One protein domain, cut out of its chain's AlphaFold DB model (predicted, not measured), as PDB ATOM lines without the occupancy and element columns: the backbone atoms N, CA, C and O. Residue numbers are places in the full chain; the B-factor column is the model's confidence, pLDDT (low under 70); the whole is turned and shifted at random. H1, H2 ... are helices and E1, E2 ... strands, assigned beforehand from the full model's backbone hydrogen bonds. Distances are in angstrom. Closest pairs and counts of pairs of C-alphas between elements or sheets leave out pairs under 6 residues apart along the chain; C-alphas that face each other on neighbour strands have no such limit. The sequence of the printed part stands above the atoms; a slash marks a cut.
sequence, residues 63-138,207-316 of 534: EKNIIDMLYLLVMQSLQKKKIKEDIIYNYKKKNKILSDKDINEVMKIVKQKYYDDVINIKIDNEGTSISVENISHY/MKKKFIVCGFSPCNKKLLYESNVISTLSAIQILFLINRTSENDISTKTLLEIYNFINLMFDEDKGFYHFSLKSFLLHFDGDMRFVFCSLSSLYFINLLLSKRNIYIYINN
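This is residues 63 to 138 and 207 to 316 of the 534 residues of the protein "Geranylgeranyl transferase type2 beta subunit, putative" of Plasmodium berghei (UniProt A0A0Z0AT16). H5 runs through the middle of a compact body, with a ribbon of two strands, E1 and E4, crossing it on one side and H7 packed on the opposite side. A second part, the three-stranded sheet E3 E2 E5 with H3 over one face, joins this core through H3, which packs on H5, while H4 packs on E4 and H7, and H1 makes the far end beyond H4. The printed part has 186 residues, with seven named helices and five named strands in the order H1 E1 H2 H3 E2 E3 E4 H4 H5 H6 H7 E5; the class is mixed, helices and strands. The sheet E3 E2 E5 is mixed, and the pair E1 and E4 is antiparallel. The whole is compact, with a radius of gyration of the C-alphas of 16.5 A and spans of 49 by 49 by 32 A.

H1, residues 64 to 76, touches H4, residues 229 to 241, with its residues 71 to 74 alone; the closest C-alphas, those of Val 74 and Ala 235, are 5.9 A apart, at a shallow tilt of 22 degrees, opposite ways. E1, residues 78 to 83, is the antiparallel neighbour of E4, residues 211 to 216, at 155 degrees, with N 79 and O 215 within hydrogen-bond range at 2.8 A. H2, residues 85 to 90, touches no helix. H3, residues 100 to 112, touches H5, residues 252 to 265, at a shallow tilt of 31 degrees, opposite ways; their closest C-alphas, those of Ile 103 and Lys 253, are 6.6 A apart. E2, residues 117 to 123, and E3, residues 128 to 134, form an antiparallel hairpin at 161 degrees, with N 118 and O 133 at 2.8 A. E5, residues 310 to 314, is parallel to E2 at 17 degrees, with N 121 and O 311 at 2.8 A. H3 is on this sheet at a height over the sheet of 9.9 A, over E3 and E2, and runs along the strands at 3 degrees to E2 on the local plane: two layers, a helix on one face of a sheet. The closest C-alphas of E4 and H5, those of Cys 214 and Ile 258, are 4.5 A apart; those of E4 and H4, Phe 216 and Thr 232, are 4.6 A apart. H6, residues 277 to 281, is close to but not clearly touching H5, with the C-alphas of Met 265 and Phe 280 at 6.3 A. H7, residues 288 to 306, touches H5 at a shallow tilt of 24 degrees, opposite ways, closest at the C-alphas of Ile 262 and Ser 294, 6.0 A. H7 also touches H4 at a steep tilt of 40 degrees, the same way, closest at the C-alphas of Leu 233 and Ser 297, 5.0 A. H7 only grazes the sheet E3 E2 E5, with residues 302 to 306. In H1 to H7 every O i to N i+4 pair is within hydrogen-bond range.

H1 begins at C-alpha 64, (-22.953, -10.463, 47.876), and measures 18.2 A from first to last C-alpha. E1 measures 16.0 A, H3 18.6 A, E2 19.6 A and E3 20.2 A. After the cut come E4, 17.3 A, H4, 18.4 A, and H5, 20.1 A, which begins at C-alpha 252, (0.942, -5.769, 49.697). H7, the longest helix, measures 26.9 A, and E5 ends at C-alpha 314, (10.093, 7.611, 54.893).

The two C-alphas farthest apart, those of His 137 and Leu 224, are 52.1 A apart. Residues 139 to 206 are not printed, and C-alphas 138 and 207 are 38.6 A apart across this cut. The links E4 to H4 and H5 to H6 are long. The mean pLDDT of the printed part is 89.7; residues 125 to 126, 135 to 138, 207 to 208 and 314 to 316 are under 70.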
ATOM      1  N   GLU A  63     -26.605  -7.360  48.956       91.38
ATOM      2  CA  GLU A  63     -26.349  -8.711  48.466       91.38
ATOM      3  C   GLU A  63     -24.877  -8.898  48.036       91.38
ATOM      4  O   GLU A  63     -24.214  -7.978  47.545       91.38
ATOM      5  N   LYS A  64     -24.357 -10.125  48.181       91.94
ATOM      6  CA  LYS A  64     -22.953 -10.463  47.876       91.94
ATOM      7  C   LYS A  64     -22.557 -10.148  46.425       91.94
ATOM      8  O   LYS A  64     -21.470  -9.631  46.190       91.94
ATOM      9  N   ASN A  65     -23.443 -10.407  45.464       90.44
ATOM     10  CA  ASN A  65     -23.260 -10.056  44.048       90.44
ATOM     11  C   ASN A  65     -23.010  -8.546  43.844       90.44
ATOM     12  O   ASN A  65     -22.135  -8.178  43.064       90.44
ATOM     13  N   ILE A  66     -23.725  -7.672  44.562       90.62
ATOM     14  CA  ILE A  66     -23.559  -6.216  44.503       90.62
ATOM     15  C   ILE A  66     -22.190  -5.839  45.066       90.62
ATOM     16  O   ILE A  66     -21.462  -5.074  44.434       90.62
ATOM     17  N   ILE A  67     -21.805  -6.405  46.213       94.12
ATOM     18  CA  ILE A  67     -20.475  -6.196  46.808       94.12
ATOM     19  C   ILE A  67     -19.362  -6.609  45.836       94.12
ATOM     20  O   ILE A  67     -18.412  -5.851  45.624       94.12
ATOM     21  N   ASP A  68     -19.500  -7.765  45.189       92.94
ATOM     22  CA  ASP A  68     -18.530  -8.266  44.217       92.94
ATOM     23  C   ASP A  68     -18.468  -7.372  42.964       92.94
ATOM     24  O   ASP A  68     -17.379  -7.049  42.482       92.94
ATOM     25  N   MET A  69     -19.609  -6.879  42.468       91.44
ATOM     26  CA  MET A  69     -19.655  -5.908  41.366       91.44
ATOM     27  C   MET A  69     -18.977  -4.580  41.725       91.44
ATOM     28  O   MET A  69     -18.262  -4.015  40.893       91.44
ATOM     29  N   LEU A  70     -19.181  -4.080  42.946       94.12
ATOM     30  CA  LEU A  70     -18.546  -2.856  43.442       94.12
ATOM     31  C   LEU A  70     -17.031  -3.023  43.552       94.12
ATOM     32  O   LEU A  70     -16.283  -2.161  43.088       94.12
ATOM     33  N   TYR A  71     -16.577  -4.155  44.095       96.19
ATOM     34  CA  TYR A  71     -15.162  -4.505  44.144       96.19
ATOM     35  C   TYR A  71     -14.541  -4.538  42.740       96.19
ATOM     36  O   TYR A  71     -13.533  -3.872  42.492       96.19
ATOM     37  N   LEU A  72     -15.177  -5.227  41.786       94.00
ATOM     38  CA  LEU A  72     -14.709  -5.278  40.398       94.00
ATOM     39  C   LEU A  72     -14.656  -3.887  39.759       94.00
ATOM     40  O   LEU A  72     -13.687  -3.566  39.075       94.00
ATOM     41  N   LEU A  73     -15.660  -3.041  39.989       92.50
ATOM     42  CA  LEU A  73     -15.699  -1.670  39.476       92.50
ATOM     43  C   LEU A  73     -14.513  -0.839  39.982       92.50
ATOM     44  O   LEU A  73     -13.866  -0.134  39.197       92.50
ATOM     45  N   VAL A  74     -14.211  -0.938  41.278       95.12
ATOM     46  CA  VAL A  74     -13.062  -0.264  41.891       95.12
ATOM     47  C   VAL A  74     -11.762  -0.782  41.280       95.12
ATOM     48  O   VAL A  74     -10.977   0.009  40.755       95.12
ATOM     49  N   MET A  75     -11.560  -2.100  41.252       96.12
ATOM     50  CA  MET A  75     -10.314  -2.696  40.759       96.12
ATOM     51  C   MET A  75     -10.097  -2.490  39.253       96.12
ATOM     52  O   MET A  75      -8.964  -2.288  38.820       96.12
ATOM     53  N   GLN A  76     -11.159  -2.420  38.446       94.00
ATOM     54  CA  GLN A  76     -11.072  -2.055  37.023       94.00
ATOM     55  C   GLN A  76     -10.565  -0.624  36.795       94.00
ATOM     56  O   GLN A  76     -10.037  -0.315  35.724       94.00
ATOM     57  N   SER A  77     -10.710   0.245  37.794       94.88
ATOM     58  CA  SER A  77     -10.237   1.627  37.747       94.88
ATOM     59  C   SER A  77      -8.779   1.768  38.207       94.88
ATOM     60  O   SER A  77      -8.213   2.855  38.106       94.88
ATOM     61  N   LEU A  78      -8.137   0.691  38.676       96.69
ATOM     62  CA  LEU A  78      -6.714   0.693  39.001       96.69
ATOM     63  C   LEU A  78      -5.879   0.811  37.714       96.69
ATOM     64  O   LEU A  78      -6.050   0.061  36.744       96.69
ATOM     65  N   GLN A  79      -4.955   1.767  37.707       96.19
ATOM     66  CA  GLN A  79      -4.014   2.015  36.622       96.19
ATOM     67  C   GLN A  79      -2.588   1.844  37.121       96.19
ATOM     68  O   GLN A  79      -2.196   2.418  38.135       96.19
ATOM     69  N   LYS A  80      -1.803   1.089  36.355       95.44
ATOM     70  CA  LYS A  80      -0.400   0.802  36.623       95.44
ATOM     71  C   LYS A  80       0.461   1.492  35.578       95.44
ATOM     72  O   LYS A  80       0.215   1.342  34.383       95.44
ATOM     73  N   LYS A  81       1.465   2.254  36.009       94.44
ATOM     74  CA  LYS A  81       2.389   2.957  35.109       94.44
ATOM     75  C   LYS A  81       3.835   2.699  35.507       94.44
ATOM     76  O   LYS A  81       4.197   2.742  36.682       94.44
ATOM     77  N   LYS A  82       4.676   2.468  34.501       94.62
ATOM     78  CA  LYS A  82       6.129   2.406  34.667       94.62
ATOM     79  C   LYS A  82       6.712   3.809  34.543       94.62
ATOM     80  O   LYS A  82       6.478   4.492  33.548       94.62
ATOM     81  N   ILE A  83       7.507   4.210  35.523       93.12
ATOM     82  CA  ILE A  83       8.186   5.503  35.554       93.12
ATOM     83  C   ILE A  83       9.620   5.334  35.053       93.12
ATOM     84  O   ILE A  83      10.313   4.373  35.402       93.12
ATOM     85  N   LYS A  84      10.054   6.255  34.185       88.75
ATOM     86  CA  LYS A  84      11.434   6.298  33.686       88.75
ATOM     87  C   LYS A  84      12.377   6.669  34.831       88.75
ATOM     88  O   LYS A  84      12.073   7.574  35.600       88.75
ATOM     89  N   GLU A  85      13.523   5.998  34.904       87.44
ATOM     90  CA  GLU A  85      14.529   6.221  35.954       87.44
ATOM     91  C   GLU A  85      14.971   7.692  36.017       87.44
ATOM     92  O   GLU A  85      15.082   8.257  37.099       87.44
ATOM     93  N   ASP A  86      15.106   8.339  34.857       86.81
ATOM     94  CA  ASP A  86      15.504   9.746  34.750       86.81
ATOM     95  C   ASP A  86      14.521  10.688  35.459       86.81
ATOM     96  O   ASP A  86      14.945  11.662  36.065       86.81
ATOM     97  N   ILE A  87      13.217  10.379  35.477       86.88
ATOM     98  CA  ILE A  87      12.226  11.171  36.230       86.88
ATOM     99  C   ILE A  87      12.515  11.072  37.733       86.88
ATOM    100  O   ILE A  87      12.460  12.064  38.451       86.88
ATOM    101  N   ILE A  88      12.875   9.886  38.224       86.19
ATOM    102  CA  ILE A  88      13.186   9.681  39.643       86.19
ATOM    103  C   ILE A  88      14.433  10.474  40.047       86.19
ATOM    104  O   ILE A  88      14.451  11.079  41.120       86.19
ATOM    105  N   TYR A  89      15.460  10.506  39.193       84.62
ATOM    106  CA  TYR A  89      16.681  11.269  39.454       84.62
ATOM    107  C   TYR A  89      16.471  12.778  39.319       84.62
ATOM    108  O   TYR A  89      16.813  13.513  40.245       84.62
ATOM    109  N   ASN A  90      15.868  13.233  38.217       85.44
ATOM    110  CA  ASN A  90      15.686  14.656  37.918       85.44
ATOM    111  C   ASN A  90      14.865  15.370  38.999       85.44
ATOM    112  O   ASN A  90      15.160  16.510  39.340       85.44
ATOM    113  N   TYR A  91      13.889  14.677  39.590       84.81
ATOM    114  CA  TYR A  91      13.031  15.213  40.649       84.81
ATOM    115  C   TYR A  91      13.465  14.790  42.062       84.81
ATOM    116  O   TYR A  91      12.699  14.929  43.013       84.81
ATOM    117  N   LYS A  92      14.686  14.253  42.220       84.56
ATOM    118  CA  LYS A  92      15.281  13.865  43.515       84.56
ATOM    119  C   LYS A  92      14.408  12.897  44.340       84.56
ATOM    120  O   LYS A  92      14.424  12.914  45.567       84.56
ATOM    121  N   LYS A  93      13.677  11.995  43.674       83.94
ATOM    122  CA  LYS A  93      12.733  11.041  44.294       83.94
ATOM    123  C   LYS A  93      13.335   9.695  44.698       83.94
ATOM    124  O   LYS A  93      12.627   8.841  45.227       83.94
ATOM    125  N   LYS A  94      14.640   9.497  44.494       78.12
ATOM    126  CA  LYS A  94      15.337   8.223  44.751       78.12
ATOM    127  C   LYS A  94      15.132   7.686  46.176       78.12
ATOM    128  O   LYS A  94      14.962   6.487  46.342       78.12
ATOM    129  N   ASN A  95      15.086   8.569  47.173       77.62
ATOM    130  CA  ASN A  95      15.022   8.206  48.596       77.62
ATOM    131  C   ASN A  95      13.584   8.283  49.150       77.62
ATOM    132  O   ASN A  95      13.376   8.568  50.333       77.62
ATOM    133  N   LYS A  96      12.587   8.156  48.263       81.94
ATOM    134  CA  LYS A  96      11.149   8.314  48.557       81.94
ATOM    135  C   LYS A  96      10.265   7.287  47.851       81.94
ATOM    136  O   LYS A  96       9.078   7.205  48.143       81.94
ATOM    137  N   ILE A  97      10.820   6.550  46.890       88.62
ATOM    138  CA  ILE A  97      10.079   5.624  46.034       88.62
ATOM    139  C   ILE A  97      10.811   4.287  46.035       88.62
ATOM    140  O   ILE A  97      12.003   4.222  45.739       88.62
ATOM    141  N   LEU A  98      10.073   3.220  46.325       91.25
ATOM    142  CA  LEU A  98      10.564   1.851  46.267       91.25
ATOM    143  C   LEU A  98      10.732   1.420  44.807       91.25
ATOM    144  O   LEU A  98       9.809   1.535  43.995       91.25
ATOM    145  N   SER A  99      11.901   0.894  44.467       91.62
ATOM    146  CA  SER A  99      12.120   0.238  43.181       91.62
ATOM    147  C   SER A  99      11.466  -1.144  43.135       91.62
ATOM    148  O   SER A  99      11.102  -1.725  44.156       91.62
ATOM    149  N   ASP A 100      11.345  -1.707  41.935       90.94
ATOM    150  CA  ASP A 100      10.869  -3.073  41.723       90.94
ATOM    151  C   ASP A 100      11.676  -4.109  42.516       90.94
ATOM    152  O   ASP A 100      11.108  -5.068  43.034       90.94
ATOM    153  N   LYS A 101      12.990  -3.902  42.644       90.38
ATOM    154  CA  LYS A 101      13.861  -4.737  43.479       90.38
ATOM    155  C   LYS A 101      13.470  -4.666  44.953       90.38
ATOM    156  O   LYS A 101      13.281  -5.721  45.549       90.38
ATOM    157  N   ASP A 102      13.284  -3.457  45.479       91.69
ATOM    158  CA  ASP A 102      12.938  -3.235  46.887       91.69
ATOM    159  C   ASP A 102      11.578  -3.880  47.214       91.69
ATOM    160  O   ASP A 102      11.449  -4.632  48.175       91.69
ATOM    161  N   ILE A 103      10.569  -3.681  46.355       93.19
ATOM    162  CA  ILE A 103       9.246  -4.307  46.523       93.19
ATOM    163  C   ILE A 103       9.344  -5.835  46.442       93.19
ATOM    164  O   ILE A 103       8.722  -6.534  47.238       93.19
ATOM    165  N   ASN A 104      10.112  -6.384  45.499       91.94
ATOM    166  CA  ASN A 104      10.269  -7.835  45.378       91.94
ATOM    167  C   ASN A 104      10.959  -8.449  46.603       91.94
ATOM    168  O   ASN A 104      10.638  -9.577  46.966       91.94
ATOM    169  N   GLU A 105      11.895  -7.735  47.224       91.56
ATOM    170  CA  GLU A 105      12.538  -8.153  48.467       91.56
ATOM    171  C   GLU A 105      11.541  -8.185  49.627       91.56
ATOM    172  O   GLU A 105      11.394  -9.230  50.261       91.56
ATOM    173  N   VAL A 106      10.749  -7.121  49.805       90.94
ATOM    174  CA  VAL A 106       9.643  -7.108  50.778       90.94
ATOM    175  C   VAL A 106       8.698  -8.284  50.535       90.94
ATOM    176  O   VAL A 106       8.361  -9.006  51.465       90.94
ATOM    177  N   MET A 107       8.306  -8.544  49.285       93.56
ATOM    178  CA  MET A 107       7.391  -9.645  48.972       93.56
ATOM    179  C   MET A 107       7.988 -11.034  49.231       93.56
ATOM    180  O   MET A 107       7.233 -11.961  49.518       93.56
ATOM    181  N   LYS A 108       9.312 -11.213  49.128       90.44
ATOM    182  CA  LYS A 108       9.964 -12.471  49.530       90.44
ATOM    183  C   LYS A 108       9.828 -12.683  51.033       90.44
ATOM    184  O   LYS A 108       9.416 -13.761  51.443       90.44
ATOM    185  N   ILE A 109      10.090 -11.636  51.813       87.88
ATOM    186  CA  ILE A 109       9.973 -11.665  53.272       87.88
ATOM    187  C   ILE A 109       8.516 -11.896  53.681       87.88
ATOM    188  O   ILE A 109       8.239 -12.793  54.464       87.88
ATOM    189  N   VAL A 110       7.559 -11.180  53.083       87.75
ATOM    190  CA  VAL A 110       6.118 -11.345  53.360       87.75
ATOM    191  C   VAL A 110       5.635 -12.780  53.132       87.75
ATOM    192  O   VAL A 110       4.740 -13.228  53.837       87.75
ATOM    193  N   LYS A 111       6.219 -13.514  52.177       87.19
ATOM    194  CA  LYS A 111       5.886 -14.927  51.923       87.19
ATOM    195  C   LYS A 111       6.518 -15.902  52.915       87.19
ATOM    196  O   LYS A 111       6.064 -17.036  52.999       87.19
ATOM    197  N   GLN A 112       7.591 -15.493  53.584       85.75
ATOM    198  CA  GLN A 112       8.387 -16.332  54.483       85.75
ATOM    199  C   GLN A 112       8.142 -16.014  55.960       85.75
ATOM    200  O   GLN A 112       8.564 -16.789  56.812       85.75
ATOM    201  N   LYS A 113       7.491 -14.885  56.255       80.88
ATOM    202  CA  LYS A 113       7.284 -14.398  57.616       80.88
ATOM    203  C   LYS A 113       6.339 -15.294  58.415       80.88
ATOM    204  O   LYS A 113       5.356 -15.816  57.881       80.88
ATOM    205  N   TYR A 114       6.601 -15.379  59.710       75.69
ATOM    206  CA  TYR A 114       5.666 -15.905  60.693       75.69
ATOM    207  C   TYR A 114       4.630 -14.842  61.072       75.69
ATOM    208  O   TYR A 114       4.770 -13.659  60.752       75.69
ATOM    209  N   TYR A 115       3.554 -15.269  61.737       72.56
ATOM    210  CA  TYR A 115       2.454 -14.374  62.110       72.56
ATOM    211  C   TYR A 115       2.922 -13.205  62.998       72.56
ATOM    212  O   TYR A 115       2.451 -12.083  62.819       72.56
ATOM    213  N   ASP A 116       3.903 -13.449  63.871       79.00
ATOM    214  CA  ASP A 116       4.422 -12.482  64.849       79.00
ATOM    215  C   ASP A 116       5.601 -11.635  64.335       79.00
ATOM    216  O   ASP A 116       6.169 -10.842  65.085       79.00
ATOM    217  N   ASP A 117       5.988 -11.776  63.067       84.94
ATOM    218  CA  ASP A 117       7.093 -11.004  62.499       84.94
ATOM    219  C   ASP A 117       6.632  -9.607  62.058       84.94
ATOM    220  O   ASP A 117       5.624  -9.440  61.360       84.94
ATOM    221  N   VAL A 118       7.435  -8.599  62.402       87.25
ATOM    222  CA  VAL A 118       7.297  -7.208  61.969       87.25
ATOM    223  C   VAL A 118       8.321  -6.903  60.890       87.25
ATOM    224  O   VAL A 118       9.515  -7.123  61.073       87.25
ATOM    225  N   ILE A 119       7.854  -6.348  59.772       89.06
ATOM    226  CA  ILE A 119       8.701  -5.881  58.676       89.06
ATOM    227  C   ILE A 119       8.807  -4.361  58.752       89.06
ATOM    228  O   ILE A 119       7.827  -3.646  58.525       89.06
ATOM    229  N   ASN A 120      10.018  -3.870  58.992       89.62
ATOM    230  CA  ASN A 120      10.330  -2.448  58.977       89.62
ATOM    231  C   ASN A 120      11.016  -2.095  57.653       89.62
ATOM    232  O   ASN A 120      12.070  -2.628  57.314       89.62
ATOM    233  N   ILE A 121      10.411  -1.183  56.893       88.19
ATOM    234  CA  ILE A 121      10.945  -0.656  55.635       88.19
ATOM    235  C   ILE A 121      11.384   0.777  55.893       88.19
ATOM    236  O   ILE A 121      10.548   1.652  56.114       88.19
ATOM    237  N   LYS A 122      12.684   1.045  55.830       84.56
ATOM    238  CA  LYS A 122      13.228   2.394  55.982       84.56
ATOM    239  C   LYS A 122      13.835   2.855  54.664       84.56
ATOM    240  O   LYS A 122      14.653   2.155  54.070       84.56
ATOM    241  N   ILE A 123      13.426   4.039  54.209       79.56
ATOM    242  CA  ILE A 123      13.973   4.668  53.003       79.56
ATOM    243  C   ILE A 123      14.652   5.976  53.387       79.56
ATOM    244  O   ILE A 123      13.997   6.944  53.795       79.56
ATOM    245  N   ASP A 124      15.971   6.008  53.239       74.62
ATOM    246  CA  ASP A 124      16.807   7.156  53.563       74.62
ATOM    247  C   ASP A 124      17.822   7.462  52.450       74.62
ATOM    248  O   ASP A 124      17.677   7.031  51.303       74.62
ATOM    249  N   ASN A 125      18.800   8.316  52.760       66.25
ATOM    250  CA  ASN A 125      19.797   8.749  51.789       66.25
ATOM    251  C   ASN A 125      20.815   7.665  51.423       66.25
ATOM    252  O   ASN A 125      21.414   7.751  50.350       66.25
ATOM    253  N   GLU A 126      20.991   6.665  52.284       65.25
ATOM    254  CA  GLU A 126      21.916   5.550  52.086       65.25
ATOM    255  C   GLU A 126      21.254   4.425  51.284       65.25
ATOM    256  O   GLU A 126      21.925   3.703  50.543       65.25
ATOM    257  N   GLY A 127      19.922   4.344  51.323       73.12
ATOM    258  CA  GLY A 127      19.128   3.519  50.427       73.12
ATOM    259  C   GLY A 127      17.834   3.030  51.065       73.12
ATOM    260  O   GLY A 127      17.285   3.642  51.978       73.12
ATOM    261  N   THR A 128      17.337   1.910  50.545       82.19
ATOM    262  CA  THR A 128      16.242   1.168  51.170       82.19
ATOM    263  C   THR A 128      16.855   0.096  52.058       82.19
ATOM    264  O   THR A 128      17.617  -0.735  51.567       82.19
ATOM    265  N   SER A 129      16.526   0.114  53.345       82.75
ATOM    266  CA  SER A 129      16.844  -0.958  54.290       82.75
ATOM    267  C   SER A 129      15.552  -1.643  54.728       82.75
ATOM    268  O   SER A 129      14.527  -0.989  54.942       82.75
ATOM    269  N   ILE A 130      15.589  -2.973  54.805       87.12
ATOM    270  CA  ILE A 130      14.459  -3.801  55.221       87.12
ATOM    271  C   ILE A 130      14.945  -4.681  56.371       87.12
ATOM    272  O   ILE A 130      15.916  -5.419  56.204       87.12
ATOM    273  N   SER A 131      14.295  -4.592  57.528       85.81
ATOM    274  CA  SER A 131      14.571  -5.451  58.684       85.81
ATOM    275  C   SER A 131      13.328  -6.233  59.100       85.81
ATOM    276  O   SER A 131      12.196  -5.832  58.815       85.81
ATOM    277  N   VAL A 132      13.565  -7.376  59.749       83.94
ATOM    278  CA  VAL A 132      12.528  -8.240  60.320       83.94
ATOM    279  C   VAL A 132      12.818  -8.420  61.801       83.94
ATOM    280  O   VAL A 132      13.936  -8.777  62.170       83.94
ATOM    281  N   GLU A 133      11.819  -8.167  62.635       83.19
ATOM    282  CA  GLU A 133      11.897  -8.282  64.092       83.19
ATOM    283  C   GLU A 133      10.735  -9.145  64.591       83.19
ATOM    284  O   GLU A 133       9.613  -9.002  64.111       83.19
ATOM    285  N   ASN A 134      10.984 -10.037  65.553       75.38
ATOM    286  CA  ASN A 134       9.941 -10.885  66.133       75.38
ATOM    287  C   ASN A 134       9.322 -10.197  67.362       75.38
ATOM    288  O   ASN A 134      10.046  -9.750  68.260       75.38
ATOM    289  N   ILE A 135       7.989 -10.116  67.419       63.78
ATOM    290  CA  ILE A 135       7.252  -9.428  68.493       63.78
ATOM    291  C   ILE A 135       7.494 -10.083  69.865       63.78
ATOM    292  O   ILE A 135       7.447  -9.392  70.882       63.78
ATOM    293  N   SER A 136       7.845 -11.375  69.925       54.78
ATOM    294  CA  SER A 136       8.024 -12.113  71.188       54.78
ATOM    295  C   SER A 136       9.189 -11.636  72.075       54.78
ATOM    296  O   SER A 136       9.286 -12.062  73.225       54.78
ATOM    297  N   HIS A 137      10.081 -10.771  71.575       46.00
ATOM    298  CA  HIS A 137      11.216 -10.217  72.333       46.00
ATOM    299  C   HIS A 137      11.063  -8.743  72.741       46.00
ATOM    300  O   HIS A 137      11.972  -8.180  73.355       46.00
ATOM    301  N   TYR A 138       9.922  -8.110  72.460       41.81
ATOM    302  CA  TYR A 138       9.702  -6.712  72.821       41.81
ATOM    303  C   TYR A 138       9.081  -6.570  74.218       41.81
ATOM    304  O   TYR A 138       7.878  -6.716  74.405       41.81
ATOM    305  N   MET A 207      21.710  -3.884  36.137       54.78
ATOM    306  CA  MET A 207      20.290  -3.980  35.789       54.78
ATOM    307  C   MET A 207      19.601  -2.674  36.204       54.78
ATOM    308  O   MET A 207      19.544  -2.388  37.405       54.78
ATOM    309  N   LYS A 208      19.114  -1.899  35.222       68.88
ATOM    310  CA  LYS A 208      18.393  -0.638  35.455       68.88
ATOM    311  C   LYS A 208      17.208  -0.896  36.386       68.88
ATOM    312  O   LYS A 208      16.431  -1.821  36.132       68.88
ATOM    313  N   LYS A 209      17.093  -0.109  37.460       80.62
ATOM    314  CA  LYS A 209      15.964  -0.199  38.397       80.62
ATOM    315  C   LYS A 209      14.682   0.190  37.660       80.62
ATOM    316  O   LYS A 209      14.687   1.124  36.857       80.62
ATOM    317  N   LYS A 210      13.583  -0.524  37.901       88.69
ATOM    318  CA  LYS A 210      12.269  -0.143  37.368       88.69
ATOM    319  C   LYS A 210      11.448   0.446  38.503       88.69
ATOM    320  O   LYS A 210      11.434  -0.083  39.606       88.69
ATOM    321  N   PHE A 211      10.737   1.523  38.210       92.50
ATOM    322  CA  PHE A 211       9.838   2.160  39.160       92.50
ATOM    323  C   PHE A 211       8.416   2.009  38.649       92.50
ATOM    324  O   PHE A 211       8.133   2.282  37.481       92.50
ATOM    325  N   ILE A 212       7.543   1.512  39.513       94.88
ATOM    326  CA  ILE A 212       6.148   1.244  39.200       94.88
ATOM    327  C   ILE A 212       5.300   2.024  40.193       94.88
ATOM    328  O   ILE A 212       5.552   1.988  41.399       94.88
ATOM    329  N   VAL A 213       4.309   2.728  39.656       95.88
ATOM    330  CA  VAL A 213       3.309   3.458  40.427       95.88
ATOM    331  C   VAL A 213       1.919   2.963  40.049       95.88
ATOM    332  O   VAL A 213       1.654   2.684  38.874       95.88
ATOM    333  N   CYS A 214       1.042   2.871  41.043       96.81
ATOM    334  CA  CYS A 214      -0.345   2.455  40.880       96.81
ATOM    335  C   CYS A 214      -1.290   3.507  41.464       96.81
ATOM    336  O   CYS A 214      -1.070   4.013  42.552       96.81
ATOM    337  N   GLY A 215      -2.364   3.844  40.766       97.25
ATOM    338  CA  GLY A 215      -3.384   4.751  41.290       97.25
ATOM    339  C   GLY A 215      -4.733   4.447  40.666       97.25
ATOM    340  O   GLY A 215      -4.801   3.791  39.628       97.25
ATOM    341  N   PHE A 216      -5.813   4.927  41.269       97.75
ATOM    342  CA  PHE A 216      -7.152   4.717  40.718       97.75
ATOM    343  C   PHE A 216      -7.590   5.922  39.889       97.75
ATOM    344  O   PHE A 216      -7.413   7.071  40.303       97.75
ATOM    345  N   SER A 217      -8.146   5.667  38.705       96.12
ATOM    346  CA  SER A 217      -8.896   6.658  37.928       96.12
ATOM    347  C   SER A 217     -10.327   6.795  38.457       96.12
ATOM    348  O   SER A 217     -10.785   5.925  39.186       96.12
ATOM    349  N   PRO A 218     -11.066   7.863  38.104       94.31
ATOM    350  CA  PRO A 218     -12.452   8.058  38.531       94.31
ATOM    351  C   PRO A 218     -13.405   6.943  38.081       94.31
ATOM    352  O   PRO A 218     -14.436   6.732  38.714       94.31
ATOM    353  N   CYS A 219     -13.080   6.262  36.981       91.56
ATOM    354  CA  CYS A 219     -13.803   5.111  36.447       91.56
ATOM    355  C   CYS A 219     -12.870   4.233  35.594       91.56
ATOM    356  O   CYS A 219     -11.697   4.561  35.390       91.56
ATOM    357  N   ASN A 220     -13.407   3.148  35.033       85.31
ATOM    358  CA  ASN A 220     -12.670   2.181  34.215       85.31
ATOM    359  C   ASN A 220     -12.322   2.668  32.787       85.31
ATOM    360  O   ASN A 220     -11.657   1.947  32.041       85.31
ATOM    361  N   LYS A 221     -12.710   3.890  32.389       86.00
ATOM    362  CA  LYS A 221     -12.383   4.476  31.074       86.00
ATOM    363  C   LYS A 221     -10.959   5.045  31.052       86.00
ATOM    364  O   LYS A 221     -10.757   6.258  31.002       86.00
ATOM    365  N   LYS A 222      -9.968   4.148  31.068       76.56
ATOM    366  CA  LYS A 222      -8.530   4.461  31.213       76.56
ATOM    367  C   LYS A 222      -7.959   5.418  30.155       76.56
ATOM    368  O   LYS A 222      -6.995   6.119  30.437       76.56
ATOM    369  N   LEU A 223      -8.551   5.468  28.958       80.62
ATOM    370  CA  LEU A 223      -8.141   6.385  27.883       80.62
ATOM    371  C   LEU A 223      -8.611   7.831  28.108       80.62
ATOM    372  O   LEU A 223      -7.973   8.760  27.624       80.62
ATOM    373  N   LEU A 224      -9.728   8.018  28.818       85.56
ATOM    374  CA  LEU A 224     -10.325   9.334  29.058       85.56
ATOM    375  C   LEU A 224      -9.885   9.925  30.394       85.56
ATOM    376  O   LEU A 224      -9.699  11.135  30.500       85.56
ATOM    377  N   TYR A 225      -9.719   9.074  31.406       89.94
ATOM    378  CA  TYR A 225      -9.384   9.520  32.747       89.94
ATOM    379  C   TYR A 225      -8.084   8.912  33.250       89.94
ATOM    380  O   TYR A 225      -7.871   7.701  33.206       89.94
ATOM    381  N   GLU A 226      -7.242   9.772  33.810       93.50
ATOM    382  CA  GLU A 226      -6.008   9.381  34.475       93.50
ATOM    383  C   GLU A 226      -6.246   9.073  35.960       93.50
ATOM    384  O   GLU A 226      -7.078   9.703  36.627       93.50
ATOM    385  N   SER A 227      -5.470   8.128  36.496       96.50
ATOM    386  CA  SER A 227      -5.344   7.930  37.936       96.50
ATOM    387  C   SER A 227      -4.947   9.211  38.671       96.50
ATOM    388  O   SER A 227      -3.986   9.883  38.291       96.50
ATOM    389  N   ASN A 228      -5.651   9.524  39.753       97.25
ATOM    390  CA  ASN A 228      -5.440  10.746  40.525       97.25
ATOM    391  C   ASN A 228      -5.635  10.507  42.025       97.25
ATOM    392  O   ASN A 228      -6.247   9.519  42.437       97.25
ATOM    393  N   VAL A 229      -5.125  11.422  42.846       97.94
ATOM    394  CA  VAL A 229      -5.118  11.274  44.312       97.94
ATOM    395  C   VAL A 229      -6.521  11.264  44.932       97.94
ATOM    396  O   VAL A 229      -6.739  10.583  45.928       97.94
ATOM    397  N   ILE A 230      -7.500  11.945  44.323       97.56
ATOM    398  CA  ILE A 230      -8.888  11.997  44.824       97.56
ATOM    399  C   ILE A 230      -9.588  10.649  44.623       97.56
ATOM    400  O   ILE A 230     -10.205  10.103  45.539       97.56
ATOM    401  N   SER A 231      -9.478  10.101  43.412       97.81
ATOM    402  CA  SER A 231     -10.091   8.814  43.065       97.81
ATOM    403  C   SER A 231      -9.375   7.662  43.771       97.81
ATOM    404  O   SER A 231     -10.016   6.695  44.162       97.81
ATOM    405  N   THR A 232      -8.062   7.795  43.996       98.56
ATOM    406  CA  THR A 232      -7.267   6.843  44.786       98.56
ATOM    407  C   THR A 232      -7.745   6.775  46.232       98.56
ATOM    408  O   THR A 232      -7.990   5.673  46.715       98.56
ATOM    409  N   LEU A 233      -7.967   7.919  46.895       98.50
ATOM    410  CA  LEU A 233      -8.554   7.932  48.237       98.50
ATOM    411  C   LEU A 233      -9.921   7.241  48.247       98.50
ATOM    412  O   LEU A 233     -10.137   6.321  49.029       98.50
ATOM    413  N   SER A 234     -10.820   7.658  47.351       98.12
ATOM    414  CA  SER A 234     -12.194   7.145  47.316       98.12
ATOM    415  C   SER A 234     -12.232   5.635  47.057       98.12
ATOM    416  O   SER A 234     -13.010   4.923  47.685       98.12
ATOM    417  N   ALA A 235     -11.365   5.123  46.180       98.31
ATOM    418  CA  ALA A 235     -11.229   3.695  45.916       98.31
ATOM    419  C   ALA A 235     -10.788   2.919  47.164       98.31
ATOM    420  O   ALA A 235     -11.412   1.918  47.505       98.31
ATOM    421  N   ILE A 236      -9.759   3.400  47.874       98.25
ATOM    422  CA  ILE A 236      -9.294   2.775  49.119       98.25
ATOM    423  C   ILE A 236     -10.412   2.795  50.165       98.25
ATOM    424  O   ILE A 236     -10.699   1.765  50.766       98.25
ATOM    425  N   GLN A 237     -11.095   3.927  50.341       98.06
ATOM    426  CA  GLN A 237     -12.219   4.031  51.273       98.06
ATOM    427  C   GLN A 237     -13.349   3.058  50.920       98.06
ATOM    428  O   GLN A 237     -13.891   2.420  51.815       98.06
ATOM    429  N   ILE A 238     -13.676   2.879  49.635       97.81
ATOM    430  CA  ILE A 238     -14.670   1.881  49.217       97.81
ATOM    431  C   ILE A 238     -14.223   0.473  49.592       97.81
ATOM    432  O   ILE A 238     -15.045  -0.261  50.128       97.81
ATOM    433  N   LEU A 239     -12.953   0.105  49.375       97.56
ATOM    434  CA  LEU A 239     -12.437  -1.207  49.782       97.56
ATOM    435  C   LEU A 239     -12.624  -1.449  51.288       97.56
ATOM    436  O   LEU A 239     -13.016  -2.549  51.669       97.56
ATOM    437  N   PHE A 240     -12.421  -0.424  52.127       96.50
ATOM    438  CA  PHE A 240     -12.748  -0.486  53.557       96.50
ATOM    439  C   PHE A 240     -14.252  -0.674  53.800       96.50
ATOM    440  O   PHE A 240     -14.632  -1.582  54.533       96.50
ATOM    441  N   LEU A 241     -15.108   0.138  53.166       96.44
ATOM    442  CA  LEU A 241     -16.568   0.083  53.355       96.44
ATOM    443  C   LEU A 241     -17.146  -1.295  52.994       96.44
ATOM    444  O   LEU A 241     -18.026  -1.793  53.694       96.44
ATOM    445  N   ILE A 242     -16.649  -1.920  51.921       95.81
ATOM    446  CA  ILE A 242     -17.106  -3.242  51.458       95.81
ATOM    447  C   ILE A 242     -16.308  -4.412  52.058       95.81
ATOM    448  O   ILE A 242     -16.495  -5.550  51.634       95.81
ATOM    449  N   ASN A 243     -15.414  -4.141  53.014       94.94
ATOM    450  CA  ASN A 243     -14.568  -5.131  53.685       94.94
ATOM    451  C   ASN A 243     -13.730  -6.012  52.724       94.94
ATOM    452  O   ASN A 243     -13.589  -7.218  52.914       94.94
ATOM    453  N   ARG A 244     -13.166  -5.406  51.670       95.81
ATOM    454  CA  ARG A 244     -12.298  -6.046  50.656       95.81
ATOM    455  C   ARG A 244     -10.857  -5.549  50.775       95.81
ATOM    456  O   ARG A 244     -10.310  -4.935  49.860       95.81
ATOM    457  N   THR A 245     -10.255  -5.765  51.941       95.56
ATOM    458  CA  THR A 245      -8.931  -5.223  52.299       95.56
ATOM    459  C   THR A 245      -7.872  -6.289  52.602       95.56
ATOM    460  O   THR A 245      -6.787  -5.958  53.096       95.56
ATOM    461  N   SER A 246      -8.160  -7.567  52.345       95.00
ATOM    462  CA  SER A 246      -7.217  -8.667  52.591       95.00
ATOM    463  C   SER A 246      -6.035  -8.656  51.606       95.00
ATOM    464  O   SER A 246      -6.040  -7.918  50.619       95.00
ATOM    465  N   GLU A 247      -5.009  -9.479  51.857       93.81
ATOM    466  CA  GLU A 247      -3.886  -9.664  50.918       93.81
ATOM    467  C   GLU A 247      -4.360 -10.171  49.542       93.81
ATOM    468  O   GLU A 247      -3.766  -9.815  48.525       93.81
ATOM    469  N   ASN A 248      -5.457 -10.938  49.502       94.69
ATOM    470  CA  ASN A 248      -6.032 -11.473  48.266       94.69
ATOM    471  C   ASN A 248      -6.863 -10.437  47.493       94.69
ATOM    472  O   ASN A 248      -6.940 -10.519  46.269       94.69
ATOM    473  N   ASP A 249      -7.475  -9.469  48.184       96.25
ATOM    474  CA  ASP A 249      -8.263  -8.411  47.537       96.25
ATOM    475  C   ASP A 249      -7.358  -7.271  47.036       96.25
ATOM    476  O   ASP A 249      -7.480  -6.787  45.913       96.25
ATOM    477  N   ILE A 250      -6.402  -6.837  47.862       97.25
ATOM    478  CA  ILE A 250      -5.414  -5.821  47.489       97.25
ATOM    479  C   ILE A 250      -4.045  -6.199  48.044       97.25
ATOM    480  O   ILE A 250      -3.749  -6.014  49.226       97.25
ATOM    481  N   SER A 251      -3.191  -6.742  47.175       96.62
ATOM    482  CA  SER A 251      -1.883  -7.269  47.579       96.62
ATOM    483  C   SER A 251      -0.988  -6.207  48.219       96.62
ATOM    484  O   SER A 251      -1.061  -5.020  47.884       96.62
ATOM    485  N   THR A 252      -0.084  -6.636  49.102       96.75
ATOM    486  CA  THR A 252       0.942  -5.769  49.697       96.75
ATOM    487  C   THR A 252       1.752  -5.081  48.602       96.75
ATOM    488  O   THR A 252       2.001  -3.880  48.667       96.75
ATOM    489  N   LYS A 253       2.079  -5.806  47.526       96.88
ATOM    490  CA  LYS A 253       2.740  -5.244  46.344       96.88
ATOM    491  C   LYS A 253       1.960  -4.066  45.758       96.88
ATOM    492  O   LYS A 253       2.543  -3.016  45.507       96.88
ATOM    493  N   THR A 254       0.654  -4.225  45.554       97.88
ATOM    494  CA  THR A 254      -0.211  -3.161  45.030       97.88
ATOM    495  C   THR A 254      -0.256  -1.969  45.983       97.88
ATOM    496  O   THR A 254      -0.139  -0.837  45.524       97.88
ATOM    497  N   LEU A 255      -0.353  -2.199  47.298       97.75
ATOM    498  CA  LEU A 255      -0.308  -1.126  48.296       97.75
ATOM    499  C   LEU A 255       1.008  -0.339  48.241       97.75
ATOM    500  O   LEU A 255       0.969   0.886  48.260       97.75
ATOM    501  N   LEU A 256       2.154  -1.013  48.094       96.69
ATOM    502  CA  LEU A 256       3.461  -0.361  47.934       96.69
ATOM    503  C   LEU A 256       3.571   0.411  46.608       96.69
ATOM    504  O   LEU A 256       4.128   1.508  46.568       96.69
ATOM    505  N   GLU A 257       3.004  -0.111  45.519       97.62
ATOM    506  CA  GLU A 257       2.937   0.597  44.234       97.62
ATOM    507  C   GLU A 257       2.011   1.837  44.313       97.62
ATOM    508  O   GLU A 257       2.303   2.862  43.687       97.62
ATOM    509  N   ILE A 258       0.926   1.793  45.100       98.06
ATOM    510  CA  ILE A 258       0.063   2.962  45.372       98.06
ATOM    511  C   ILE A 258       0.758   3.967  46.284       98.06
ATOM    512  O   ILE A 258       0.718   5.176  46.055       98.06
ATOM    513  N   TYR A 259       1.461   3.473  47.289       95.88
ATOM    514  CA  TYR A 259       2.284   4.289  48.159       95.88
ATOM    515  C   TYR A 259       3.347   5.061  47.350       95.88
ATOM    516  O   TYR A 259       3.505   6.273  47.520       95.88
ATOM    517  N   ASN A 260       4.008   4.405  46.389       95.31
ATOM    518  CA  ASN A 260       4.919   5.052  45.441       95.31
ATOM    519  C   ASN A 260       4.232   6.137  44.598       95.31
ATOM    520  O   ASN A 260       4.816   7.200  44.386       95.31
ATOM    521  N   PHE A 261       3.010   5.885  44.114       97.06
ATOM    522  CA  PHE A 261       2.234   6.875  43.361       97.06
ATOM    523  C   PHE A 261       2.030   8.153  44.177       97.06
ATOM    524  O   PHE A 261       2.337   9.236  43.685       97.06
ATOM    525  N   ILE A 262       1.586   8.035  45.430       95.88
ATOM    526  CA  ILE A 262       1.301   9.202  46.274       95.88
ATOM    527  C   ILE A 262       2.582   9.980  46.607       95.88
ATOM    528  O   ILE A 262       2.598  11.204  46.492       95.88
ATOM    529  N   ASN A 263       3.682   9.297  46.946       93.56
ATOM    530  CA  ASN A 263       4.960   9.965  47.235       93.56
ATOM    531  C   ASN A 263       5.591  10.624  45.998       93.56
ATOM    532  O   ASN A 263       6.289  11.638  46.118       93.56
ATOM    533  N   LEU A 264       5.325  10.090  44.801       94.19
ATOM    534  CA  LEU A 264       5.700  10.744  43.550       94.19
ATOM    535  C   LEU A 264       4.931  12.055  43.347       94.19
ATOM    536  O   LEU A 264       5.509  13.002  42.827       94.19
ATOM    537  N   MET A 265       3.663  12.129  43.769       94.94
ATOM    538  CA  MET A 265       2.855  13.348  43.632       94.94
ATOM    539  C   MET A 265       3.307  14.481  44.552       94.94
ATOM    540  O   MET A 265       2.940  15.622  44.295       94.94
ATOM    541  N   PHE A 266       4.073  14.210  45.609       94.19
ATOM    542  CA  PHE A 266       4.566  15.268  46.488       94.19
ATOM    543  C   PHE A 266       5.640  16.114  45.788       94.19
ATOM    544  O   PHE A 266       6.597  15.583  45.232       94.19
ATOM    545  N   ASP A 267       5.523  17.431  45.834       92.75
ATOM    546  CA  ASP A 267       6.508  18.385  45.337       92.75
ATOM    547  C   ASP A 267       7.380  18.857  46.507       92.75
ATOM    548  O   ASP A 267       6.914  19.576  47.389       92.75
ATOM    549  N   GLU A 268       8.642  18.430  46.548       87.69
ATOM    550  CA  GLU A 268       9.559  18.732  47.664       87.69
ATOM    551  C   GLU A 268      10.003  20.199  47.687       87.69
ATOM    552  O   GLU A 268      10.410  20.731  48.726       87.69
ATOM    553  N   ASP A 269       9.966  20.864  46.535       89.06
ATOM    554  CA  ASP A 269      10.410  22.244  46.419       89.06
ATOM    555  C   ASP A 269       9.288  23.179  46.861       89.06
ATOM    556  O   ASP A 269       9.527  24.073  47.683       89.06
ATOM    557  N   LYS A 270       8.058  22.908  46.407       91.81
ATOM    558  CA  LYS A 270       6.877  23.731  46.690       91.81
ATOM    559  C   LYS A 270       6.088  23.306  47.938       91.81
ATOM    560  O   LYS A 270       5.414  24.146  48.527       91.81
ATOM    561  N   GLY A 271       6.181  22.048  48.372       93.50
ATOM    562  CA  GLY A 271       5.528  21.532  49.582       93.50
ATOM    563  C   GLY A 271       4.069  21.086  49.413       93.50
ATOM    564  O   GLY A 271       3.347  20.992  50.399       93.50
ATOM    565  N   PHE A 272       3.592  20.789  48.206       95.25
ATOM    566  CA  PHE A 272       2.213  20.321  47.988       95.25
ATOM    567  C   PHE A 272       2.158  19.021  47.194       95.25
ATOM    568  O   PHE A 272       3.170  18.553  46.693       95.25
ATOM    569  N   TYR A 273       0.965  18.444  47.053       96.25
ATOM    570  CA  TYR A 273       0.742  17.271  46.208       96.25
ATOM    571  C   TYR A 273       0.087  17.656  44.879       96.25
ATOM    572  O   TYR A 273      -0.851  18.455  44.841       96.25
ATOM    573  N   HIS A 274       0.572  17.059  43.797       97.06
ATOM    574  CA  HIS A 274      -0.001  17.137  42.456       97.06
ATOM    575  C   HIS A 274      -1.251  16.257  42.326       97.06
ATOM    576  O   HIS A 274      -1.418  15.268  43.038       97.06
ATOM    577  N   PHE A 275      -2.139  16.598  41.387       97.19
ATOM    578  CA  PHE A 275      -3.388  15.854  41.171       97.19
ATOM    579  C   PHE A 275      -3.163  14.437  40.624       97.19
ATOM    580  O   PHE A 275      -3.794  13.473  41.065       97.19
ATOM    581  N   SER A 276      -2.296  14.337  39.617       96.25
ATOM    582  CA  SER A 276      -2.031  13.146  38.812       96.25
ATOM    583  C   SER A 276      -0.609  13.187  38.248       96.25
ATOM    584  O   SER A 276       0.072  14.214  38.323       96.25
ATOM    585  N   LEU A 277      -0.167  12.096  37.614       94.25
ATOM    586  CA  LEU A 277       1.163  12.041  37.004       94.25
ATOM    587  C   LEU A 277       1.349  13.116  35.921       94.25
ATOM    588  O   LEU A 277       2.408  13.734  35.864       94.25
ATOM    589  N   LYS A 278       0.330  13.392  35.097       93.19
ATOM    590  CA  LYS A 278       0.404  14.479  34.110       93.19
ATOM    591  C   LYS A 278       0.528  15.857  34.770       93.19
ATOM    592  O   LYS A 278       1.324  16.663  34.307       93.19
ATOM    593  N   SER A 279      -0.214  16.105  35.855       93.69
ATOM    594  CA  SER A 279      -0.099  17.342  36.647       93.69
ATOM    595  C   SER A 279       1.323  17.539  37.174       93.69
ATOM    596  O   SER A 279       1.872  18.627  37.042       93.69
ATOM    597  N   PHE A 280       1.921  16.469  37.707       93.25
ATOM    598  CA  PHE A 280       3.291  16.465  38.214       93.25
ATOM    599  C   PHE A 280       4.316  16.784  37.118       93.25
ATOM    600  O   PHE A 280       5.129  17.689  37.277       93.25
ATOM    601  N   LEU A 281       4.245  16.093  35.976       91.38
ATOM    602  CA  LEU A 281       5.201  16.277  34.877       91.38
ATOM    603  C   LEU A 281       5.087  17.647  34.195       91.38
ATOM    604  O   LEU A 281       6.074  18.147  33.666       91.38
ATOM    605  N   LEU A 282       3.895  18.249  34.192       91.69
ATOM    606  CA  LEU A 282       3.657  19.593  33.655       91.69
ATOM    607  C   LEU A 282       3.843  20.702  34.701       91.69
ATOM    608  O   LEU A 282       3.623  21.866  34.382       91.69
ATOM    609  N   HIS A 283       4.245  20.357  35.930       87.38
ATOM    610  CA  HIS A 283       4.481  21.301  37.025       87.38
ATOM    611  C   HIS A 283       3.287  22.213  37.353       87.38
ATOM    612  O   HIS A 283       3.473  23.367  37.745       87.38
ATOM    613  N   PHE A 284       2.060  21.703  37.218       90.31
ATOM    614  CA  PHE A 284       0.870  22.453  37.619       90.31
ATOM    615  C   PHE A 284       0.860  22.728  39.126       90.31
ATOM    616  O   PHE A 284       1.458  21.997  39.912       90.31
ATOM    617  N   ASP A 285       0.197  23.806  39.537       86.81
ATOM    618  CA  ASP A 285       0.160  24.180  40.949       86.81
ATOM    619  C   ASP A 285      -0.711  23.250  41.797       86.81
ATOM    620  O   ASP A 285      -1.611  22.550  41.322       86.81
ATOM    621  N   GLY A 286      -0.411  23.262  43.094       89.44
ATOM    622  CA  GLY A 286      -1.094  22.472  44.097       89.44
ATOM    623  C   GLY A 286      -2.509  22.955  44.374       89.44
ATOM    624  O   GLY A 286      -2.889  24.099  44.132       89.44
ATOM    625  N   ASP A 287      -3.287  22.053  44.951       96.62
ATOM    626  CA  ASP A 287      -4.614  22.325  45.480       96.62
ATOM    627  C   ASP A 287      -4.697  21.681  46.861       96.62
ATOM    628  O   ASP A 287      -4.296  20.526  47.039       96.62
ATOM    629  N   MET A 288      -5.242  22.402  47.839       98.00
ATOM    630  CA  MET A 288      -5.410  21.906  49.205       98.00
ATOM    631  C   MET A 288      -6.149  20.557  49.258       98.00
ATOM    632  O   MET A 288      -5.868  19.720  50.117       98.00
ATOM    633  N   ARG A 289      -7.056  20.297  48.305       97.88
ATOM    634  CA  ARG A 289      -7.761  19.010  48.180       97.88
ATOM    635  C   ARG A 289      -6.809  17.865  47.857       97.88
ATOM    636  O   ARG A 289      -6.995  16.765  48.367       97.88
ATOM    637  N   PHE A 290      -5.794  18.100  47.026       98.00
ATOM    638  CA  PHE A 290      -4.817  17.075  46.649       98.00
ATOM    639  C   PHE A 290      -3.911  16.733  47.825       98.00
ATOM    640  O   PHE A 290      -3.618  15.556  48.033       98.00
ATOM    641  N   VAL A 291      -3.535  17.735  48.627       97.81
ATOM    642  CA  VAL A 291      -2.793  17.535  49.879       97.81
ATOM    643  C   VAL A 291      -3.596  16.650  50.825       97.81
ATOM    644  O   VAL A 291      -3.136  15.572  51.197       97.81
ATOM    645  N   PHE A 292      -4.836  17.040  51.123       98.06
ATOM    646  CA  PHE A 292      -5.704  16.268  52.008       98.06
ATOM    647  C   PHE A 292      -5.939  14.838  51.506       98.06
ATOM    648  O   PHE A 292      -5.812  13.885  52.281       98.06
ATOM    649  N   CYS A 293      -6.228  14.659  50.213       98.44
ATOM    650  CA  CYS A 293      -6.491  13.330  49.662       98.44
ATOM    651  C   CYS A 293      -5.250  12.435  49.662       98.44
ATOM    652  O   CYS A 293      -5.359  11.239  49.932       98.44
ATOM    653  N   SER A 294      -4.072  13.004  49.401       97.94
ATOM    654  CA  SER A 294      -2.805  12.270  49.424       97.94
ATOM    655  C   SER A 294      -2.465  11.801  50.835       97.94
ATOM    656  O   SER A 294      -2.205  10.620  51.045       97.94
ATOM    657  N   LEU A 295      -2.554  12.697  51.820       96.81
ATOM    658  CA  LEU A 295      -2.292  12.373  53.224       96.81
ATOM    659  C   LEU A 295      -3.292  11.357  53.779       96.81
ATOM    660  O   LEU A 295      -2.899  10.422  54.472       96.81
ATOM    661  N   SER A 296      -4.571  11.497  53.430       97.38
ATOM    662  CA  SER A 296      -5.604  10.531  53.815       97.38
ATOM    663  C   SER A 296      -5.367   9.167  53.166       97.38
ATOM    664  O   SER A 296      -5.525   8.137  53.814       97.38
ATOM    665  N   SER A 297      -4.926   9.134  51.904       97.75
ATOM    666  CA  SER A 297      -4.588   7.876  51.230       97.75
ATOM    667  C   SER A 297      -3.398   7.193  51.906       97.75
ATOM    668  O   SER A 297      -3.447   5.993  52.157       97.75
ATOM    669  N   LEU A 298      -2.357   7.955  52.268       95.75
ATOM    670  CA  LEU A 298      -1.220   7.440  53.038       95.75
ATOM    671  C   LEU A 298      -1.657   6.901  54.405       95.75
ATOM    672  O   LEU A 298      -1.180   5.844  54.807       95.75
ATOM    673  N   TYR A 299      -2.583   7.580  55.089       95.00
ATOM    674  CA  TYR A 299      -3.147   7.105  56.352       95.00
ATOM    675  C   TYR A 299      -3.792   5.719  56.202       95.00
ATOM    676  O   TYR A 299      -3.406   4.790  56.909       95.00
ATOM    677  N   PHE A 300      -4.708   5.546  55.244       96.38
ATOM    678  CA  PHE A 300      -5.378   4.259  55.034       96.38
ATOM    679  C   PHE A 300      -4.427   3.162  54.536       96.38
ATOM    680  O   PHE A 300      -4.547   2.016  54.961       96.38
ATOM    681  N   ILE A 301      -3.456   3.486  53.676       95.44
ATOM    682  CA  ILE A 301      -2.439   2.515  53.238       95.44
ATOM    683  C   ILE A 301      -1.596   2.055  54.425       95.44
ATOM    684  O   ILE A 301      -1.402   0.856  54.596       95.44
ATOM    685  N   ASN A 302      -1.142   2.982  55.270       93.31
ATOM    686  CA  ASN A 302      -0.385   2.640  56.470       93.31
ATOM    687  C   ASN A 302      -1.220   1.813  57.452       93.31
ATOM    688  O   ASN A 302      -0.679   0.901  58.063       93.31
ATOM    689  N   LEU A 303      -2.525   2.076  57.565       92.31
ATOM    690  CA  LEU A 303      -3.444   1.257  58.358       92.31
ATOM    691  C   LEU A 303      -3.569  -0.176  57.809       92.31
ATOM    692  O   LEU A 303      -3.621  -1.133  58.576       92.31
ATOM    693  N   LEU A 304      -3.600  -0.353  56.485       94.31
ATOM    694  CA  LEU A 304      -3.627  -1.687  55.870       94.31
ATOM    695  C   LEU A 304      -2.301  -2.428  56.021       94.31
ATOM    696  O   LEU A 304      -2.296  -3.626  56.293       94.31
ATOM    697  N   LEU A 305      -1.185  -1.727  55.842       93.12
ATOM    698  CA  LEU A 305       0.146  -2.298  55.998       93.12
ATOM    699  C   LEU A 305       0.429  -2.659  57.460       93.12
ATOM    700  O   LEU A 305       0.937  -3.749  57.715       93.12
ATOM    701  N   SER A 306       0.015  -1.832  58.425       91.06
ATOM    702  CA  SER A 306       0.177  -2.129  59.852       91.06
ATOM    703  C   SER A 306      -0.655  -3.335  60.289       91.06
ATOM    704  O   SER A 306      -0.139  -4.186  61.003       91.06
ATOM    705  N   LYS A 307      -1.886  -3.497  59.774       90.25
ATOM    706  CA  LYS A 307      -2.692  -4.727  59.947       90.25
ATOM    707  C   LYS A 307      -2.013  -5.978  59.374       90.25
ATOM    708  O   LYS A 307      -2.413  -7.093  59.689       90.25
ATOM    709  N   ARG A 308      -0.996  -5.801  58.526       91.19
ATOM    710  CA  ARG A 308      -0.151  -6.860  57.962       91.19
ATOM    711  C   ARG A 308       1.243  -6.891  58.603       91.19
ATOM    712  O   ARG A 308       2.110  -7.563  58.052       91.19
ATOM    713  N   ASN A 309       1.481  -6.203  59.722       91.06
ATOM    714  CA  ASN A 309       2.787  -6.069  60.385       91.06
ATOM    715  C   ASN A 309       3.890  -5.502  59.467       91.06
ATOM    716  O   ASN A 309       5.035  -5.943  59.506       91.06
ATOM    717  N   ILE A 310       3.543  -4.548  58.599       90.38
ATOM    718  CA  ILE A 310       4.481  -3.853  57.708       90.38
ATOM    719  C   ILE A 310       4.457  -2.362  58.035       90.38
ATOM    720  O   ILE A 310       3.414  -1.715  57.939       90.38
ATOM    721  N   TYR A 311       5.618  -1.799  58.356       90.75
ATOM    722  CA  TYR A 311       5.774  -0.384  58.681       90.75
ATOM    723  C   TYR A 311       6.742   0.279  57.710       90.75
ATOM    724  O   TYR A 311       7.830  -0.233  57.454       90.75
ATOM    725  N   ILE A 312       6.344   1.430  57.161       85.94
ATOM    726  CA  ILE A 312       7.171   2.203  56.233       85.94
ATOM    727  C   ILE A 312       7.588   3.514  56.893       85.94
ATOM    728  O   ILE A 312       6.754   4.354  57.234       85.94
ATOM    729  N   TYR A 313       8.896   3.711  56.996       79.94
ATOM    730  CA  TYR A 313       9.533   4.907  57.520       79.94
ATOM    731  C   TYR A 313      10.200   5.657  56.371       79.94
ATOM    732  O   TYR A 313      11.305   5.321  55.937       79.94
ATOM    733  N   ILE A 314       9.520   6.690  55.874       68.19
ATOM    734  CA  ILE A 314      10.093   7.611  54.893       68.19
ATOM    735  C   ILE A 314      10.267   8.978  55.521       68.19
ATOM    736  O   ILE A 314       9.355   9.528  56.136       68.19
ATOM    737  N   ASN A 315      11.445   9.554  55.298       63.75
ATOM    738  CA  ASN A 315      11.714  10.948  55.609       63.75
ATOM    739  C   ASN A 315      10.941  11.874  54.648       63.75
ATOM    740  O   ASN A 315      11.500  12.322  53.652       63.75
ATOM    741  N   ASN A 316       9.652  12.107  54.875       68.44
ATOM    742  CA  ASN A 316       8.887  13.072  54.086       68.44
ATOM    743  C   ASN A 316       9.163  14.487  54.597       68.44
ATOM    744  O   ASN A 316       9.290  14.698  55.804       68.44
TER     745      ASN A 316